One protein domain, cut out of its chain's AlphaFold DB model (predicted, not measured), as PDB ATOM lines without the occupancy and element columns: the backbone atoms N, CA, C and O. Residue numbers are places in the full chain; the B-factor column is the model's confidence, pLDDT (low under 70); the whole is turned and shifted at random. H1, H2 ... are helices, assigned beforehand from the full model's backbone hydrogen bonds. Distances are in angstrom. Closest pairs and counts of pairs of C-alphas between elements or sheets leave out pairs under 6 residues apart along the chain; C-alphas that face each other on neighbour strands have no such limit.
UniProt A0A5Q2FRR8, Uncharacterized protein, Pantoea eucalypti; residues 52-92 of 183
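What this domain is: This is residues 52 to 92 of the 183 residues of an uncharacterized protein of Pantoea eucalypti (UniProt A0A5Q2FRR8). One long helix, H3, meets the shorter H1 in a V, the beginning of H1 near the later half of H3, and the one-turn helix H2 bridges the open side. The 41 printed residues hold three named helices, in the order H1, H2, H3, and no named strand: all helix. The whole is compact, with a radius of gyration of the C-alphas of 10.2 A and spans of 27 by 20 by 13 A.

How they stand to each other: Start at H3, residues 72 to 87; with its residues 79 to 86 alone it touches H1, residues 53 to 62. Their closest C-alphas, of Val 55 and Met 82, are 6.4 A apart, at a steep tilt of 62 degrees, opposite ways. H2, residues 64 to 67, is close to H3 but not clearly touching; look at the closest C-alphas, of Phe 67 and Arg 75, 6.1 A apart. In H1 and H3 every O i to N i+4 pair is within hydrogen-bond range; H2 is too short for one.

Where its parts are: Find C-alpha 72 at (12.074, 25.099, -26.287); H3 runs 22.5 A to C-alpha 87 at (-7.131, 15.024, -20.404). H1 spans 14.3 A and H2 5.2 A.

The domain as a whole: The printed part has no cut, and both links are tight. Residues 52 to 54, 62 to 63 and 88 to 92 have pLDDT under 70.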
ATOM      1  N   LEU A  52      -7.483  23.124 -26.707       67.69
ATOM      2  CA  LEU A  52      -6.335  23.436 -25.847       67.69
ATOM      3  C   LEU A  52      -6.417  24.849 -25.241       67.69
ATOM      4  O   LEU A  52      -5.488  25.284 -24.565       67.69
ATOM      5  N   SER A  53      -7.530  25.561 -25.431       68.94
ATOM      6  CA  SER A  53      -7.803  26.859 -24.794       68.94
ATOM      7  C   SER A  53      -7.585  26.855 -23.264       68.94
ATOM      8  O   SER A  53      -6.871  27.730 -22.766       68.94
ATOM      9  N   PRO A  54      -8.045  25.836 -22.503       67.88
ATOM     10  CA  PRO A  54      -7.778  25.737 -21.063       67.88
ATOM     11  C   PRO A  54      -6.287  25.595 -20.720       67.88
ATOM     12  O   PRO A  54      -5.834  26.072 -19.679       67.88
ATOM     13  N   VAL A  55      -5.496  24.973 -21.603       70.31
ATOM     14  CA  VAL A  55      -4.034  24.850 -21.451       70.31
ATOM     15  C   VAL A  55      -3.394  26.229 -21.572       70.31
ATOM     16  O   VAL A  55      -2.522  26.572 -20.779       70.31
ATOM     17  N   ILE A  56      -3.833  27.040 -22.539       72.38
ATOM     18  CA  ILE A  56      -3.336  28.407 -22.740       72.38
ATOM     19  C   ILE A  56      -3.677  29.280 -21.531       72.38
ATOM     20  O   ILE A  56      -2.821  30.030 -21.061       72.38
ATOM     21  N   GLU A  57      -4.889  29.168 -20.998       74.88
ATOM     22  CA  GLU A  57      -5.317  29.930 -19.824       74.88
ATOM     23  C   GLU A  57      -4.525  29.537 -18.567       74.88
ATOM     24  O   GLU A  57      -4.008  30.407 -17.857       74.88
ATOM     25  N   LEU A  58      -4.308  28.236 -18.328       71.00
ATOM     26  CA  LEU A  58      -3.406  27.789 -17.262       71.00
ATOM     27  C   LEU A  58      -1.982  28.306 -17.476       71.00
ATOM     28  O   LEU A  58      -1.305  28.679 -16.520       71.00
ATOM     29  N   LEU A  59      -1.509  28.342 -18.721       77.19
ATOM     30  CA  LEU A  59      -0.161  28.795 -19.040       77.19
ATOM     31  C   LEU A  59      -0.002  30.284 -18.730       77.19
ATOM     32  O   LEU A  59       1.007  30.699 -18.163       77.19
ATOM     33  N   GLN A  60      -1.008  31.085 -19.069       75.81
ATOM     34  CA  GLN A  60      -1.040  32.518 -18.799       75.81
ATOM     35  C   GLN A  60      -1.125  32.819 -17.299       75.81
ATOM     36  O   GLN A  60      -0.435  33.724 -16.830       75.81
ATOM     37  N   THR A  61      -1.927  32.058 -16.554       72.62
ATOM     38  CA  THR A  61      -2.161  32.268 -15.114       72.62
ATOM     39  C   THR A  61      -1.014  31.776 -14.234       72.62
ATOM     40  O   THR A  61      -0.690  32.432 -13.246       72.62
ATOM     41  N   THR A  62      -0.376  30.656 -14.583       68.06
ATOM     42  CA  THR A  62       0.684  30.060 -13.753       68.06
ATOM     43  C   THR A  62       2.060  30.651 -14.035       68.06
ATOM     44  O   THR A  62       2.762  31.022 -13.098       68.06
ATOM     45  N   ASP A  63       2.466  30.756 -15.304       66.62
ATOM     46  CA  ASP A  63       3.871  31.025 -15.626       66.62
ATOM     47  C   ASP A  63       4.094  31.695 -16.994       66.62
ATOM     48  O   ASP A  63       5.187  31.612 -17.543       66.62
ATOM     49  N   GLY A  64       3.133  32.431 -17.559       70.12
ATOM     50  CA  GLY A  64       3.216  32.915 -18.951       70.12
ATOM     51  C   GLY A  64       4.507  33.678 -19.304       70.12
ATOM     52  O   GLY A  64       5.093  33.477 -20.368       70.12
ATOM     53  N   LYS A  65       5.030  34.497 -18.376       71.12
ATOM     54  CA  LYS A  65       6.313  35.217 -18.547       71.12
ATOM     55  C   LYS A  65       7.552  34.341 -18.334       71.12
ATOM     56  O   LYS A  65       8.609  34.649 -18.882       71.12
ATOM     57  N   LYS A  66       7.457  33.300 -17.507       75.94
ATOM     58  CA  LYS A  66       8.538  32.337 -17.241       75.94
ATOM     59  C   LYS A  66       8.618  31.288 -18.341       75.94
ATOM     60  O   LYS A  66       9.717  30.955 -18.762       75.94
ATOM     61  N   PHE A  67       7.476  30.866 -18.869       75.38
ATOM     62  CA  PHE A  67       7.367  29.933 -19.979       75.38
ATOM     63  C   PHE A  67       8.143  30.429 -21.197       75.38
ATOM     64  O   PHE A  67       8.956  29.701 -21.746       75.38
ATOM     65  N   LEU A  68       8.001  31.705 -21.566       77.62
ATOM     66  CA  LEU A  68       8.753  32.293 -22.682       77.62
ATOM     67  C   LEU A  68      10.275  32.350 -22.451       77.62
ATOM     68  O   LEU A  68      11.020  32.386 -23.426       77.62
ATOM     69  N   LYS A  69      10.731  32.332 -21.192       83.56
ATOM     70  CA  LYS A  69      12.155  32.323 -20.813       83.56
ATOM     71  C   LYS A  69      12.754  30.915 -20.725       83.56
ATOM     72  O   LYS A  69      13.970  30.801 -20.622       83.56
ATOM     73  N   MET A  70      11.924  29.872 -20.739       78.81
ATOM     74  CA  MET A  70      12.371  28.479 -20.757       78.81
ATOM     75  C   MET A  70      12.902  28.092 -22.139       78.81
ATOM     76  O   MET A  70      12.507  28.666 -23.163       78.81
ATOM     77  N   SER A  71      13.773  27.085 -22.166       85.31
ATOM     78  CA  SER A  71      14.214  26.472 -23.417       85.31
ATOM     79  C   SER A  71      13.031  25.835 -24.153       85.31
ATOM     80  O   SER A  71      12.016  25.469 -23.558       85.31
ATOM     81  N   GLU A  72      13.143  25.685 -25.470       79.94
ATOM     82  CA  GLU A  72      12.074  25.099 -26.287       79.94
ATOM     83  C   GLU A  72      11.661  23.702 -25.803       79.94
ATOM     84  O   GLU A  72      10.471  23.397 -25.714       79.94
ATOM     85  N   ARG A  73      12.641  22.889 -25.397       81.75
ATOM     86  CA  ARG A  73      12.417  21.549 -24.856       81.75
ATOM     87  C   ARG A  73      11.619  21.576 -23.551       81.75
ATOM     88  O   ARG A  73      10.691  20.792 -23.390       81.75
ATOM     89  N   GLU A  74      11.953  22.487 -22.641       82.81
ATOM     90  CA  GLU A  74      11.236  22.655 -21.369       82.81
ATOM     91  C   GLU A  74       9.815  23.172 -21.589       82.81
ATOM     92  O   GLU A  74       8.879  22.679 -20.958       82.81
ATOM     93  N   ARG A  75       9.633  24.117 -22.522       81.69
ATOM     94  CA  ARG A  75       8.306  24.611 -22.914       81.69
ATOM     95  C   ARG A  75       7.419  23.478 -23.415       81.69
ATOM     96  O   ARG A  75       6.291  23.344 -22.949       81.69
ATOM     97  N   LEU A  76       7.938  22.649 -24.320       79.25
ATOM     98  CA  LEU A  76       7.219  21.488 -24.845       79.25
ATOM     99  C   LEU A  76       6.884  20.487 -23.740       79.25
ATOM    100  O   LEU A  76       5.737  20.067 -23.630       79.25
ATOM    101  N   GLN A  77       7.844  20.150 -22.878       84.25
ATOM    102  CA  GLN A  77       7.620  19.203 -21.786       84.25
ATOM    103  C   GLN A  77       6.553  19.702 -20.801       84.25
ATOM    104  O   GLN A  77       5.688  18.933 -20.380       84.25
ATOM    105  N   ARG A  78       6.569  20.995 -20.461       80.44
ATOM    106  CA  ARG A  78       5.576  21.616 -19.574       80.44
ATOM    107  C   ARG A  78       4.189  21.641 -20.212       80.44
ATOM    108  O   ARG A  78       3.218  21.282 -19.552       80.44
ATOM    109  N   LEU A  79       4.113  22.014 -21.489       80.31
ATOM    110  CA  LEU A  79       2.868  22.046 -22.254       80.31
ATOM    111  C   LEU A  79       2.251  20.647 -22.363       80.31
ATOM    112  O   LEU A  79       1.082  20.481 -22.040       80.31
ATOM    113  N   LEU A  80       3.047  19.631 -22.704       80.62
ATOM    114  CA  LEU A  80       2.600  18.235 -22.732       80.62
ATOM    115  C   LEU A  80       2.108  17.764 -21.361       80.62
ATOM    116  O   LEU A  80       1.048  17.161 -21.273       80.62
ATOM    117  N   THR A  81       2.817  18.113 -20.284       83.56
ATOM    118  CA  THR A  81       2.401  17.762 -18.914       83.56
ATOM    119  C   THR A  81       1.040  18.374 -18.563       83.56
ATOM    120  O   THR A  81       0.204  17.717 -17.950       83.56
ATOM    121  N   MET A  82       0.797  19.626 -18.960       79.50
ATOM    122  CA  MET A  82      -0.483  20.302 -18.729       79.50
ATOM    123  C   MET A  82      -1.620  19.700 -19.551       79.50
ATOM    124  O   MET A  82      -2.727  19.561 -19.041       79.50
ATOM    125  N   ILE A  83      -1.342  19.321 -20.799       78.50
ATOM    126  CA  ILE A  83      -2.298  18.622 -21.662       78.50
ATOM    127  C   ILE A  83      -2.671  17.276 -21.028       78.50
ATOM    128  O   ILE A  83      -3.850  17.026 -20.805       78.50
ATOM    129  N   SER A  84      -1.694  16.460 -20.626       77.88
ATOM    130  CA  SER A  84      -1.941  15.180 -19.942       77.88
ATOM    131  C   SER A  84      -2.747  15.346 -18.648       77.88
ATOM    132  O   SER A  84      -3.674  14.581 -18.394       77.88
ATOM    133  N   ALA A  85      -2.452  16.378 -17.849       77.19
ATOM    134  CA  ALA A  85      -3.205  16.670 -16.630       77.19
ATOM    135  C   ALA A  85      -4.674  17.042 -16.911       77.19
ATOM    136  O   ALA A  85      -5.555  16.655 -16.148       77.19
ATOM    137  N   LEU A  86      -4.940  17.774 -17.997       71.88
ATOM    138  CA  LEU A  86      -6.292  18.184 -18.387       71.88
ATOM    139  C   LEU A  86      -7.102  17.052 -19.020       71.88
ATOM    140  O   LEU A  86      -8.301  16.960 -18.773       71.88
ATOM    141  N   LEU A  87      -6.463  16.179 -19.799       72.50
ATOM    142  CA  LEU A  87      -7.131  15.024 -20.404       72.50
ATOM    143  C   LEU A  87      -7.380  13.891 -19.393       72.50
ATOM    144  O   LEU A  87      -8.036  12.910 -19.727       72.50
ATOM    145  N   GLY A  88      -6.858  13.994 -18.162       64.06
ATOM    146  CA  GLY A  88      -6.947  12.929 -17.155       64.06
ATOM    147  C   GLY A  88      -6.171  11.664 -17.538       64.06
ATOM    148  O   GLY A  88      -6.172  10.676 -16.804       64.06
ATOM    149  N   GLU A  89      -5.476  11.701 -18.673       56.72
ATOM    150  CA  GLU A  89      -4.606  10.648 -19.137       56.72
ATOM    151  C   GLU A  89      -3.277  10.827 -18.420       56.72
ATOM    152  O   GLU A  89      -2.388  11.571 -18.835       56.72
ATOM    153  N   SER A  90      -3.154  10.142 -17.285       46.22
ATOM    154  CA  SER A  90      -1.885   9.936 -16.598       46.22
ATOM    155  C   SER A  90      -0.981   9.033 -17.448       46.22
ATOM    156  O   SER A  90      -0.545   7.970 -17.006       46.22
ATOM    157  N   ALA A  91      -0.695   9.435 -18.687       44.75
ATOM    158  CA  ALA A  91       0.413   8.912 -19.450       44.75
ATOM    159  C   ALA A  91       1.666   9.383 -18.721       44.75
ATOM    160  O   ALA A  91       2.055  10.550 -18.793       44.75
ATOM    161  N   GLY A  92       2.252   8.468 -17.949       46.53
ATOM    162  CA  GLY A  92       3.583   8.635 -17.403       46.53
ATOM    163  C   GLY A  92       4.496   9.070 -18.536       46.53
ATOM    164  O   GLY A  92       4.851   8.271 -19.398       46.53
TER     165      GLY A  92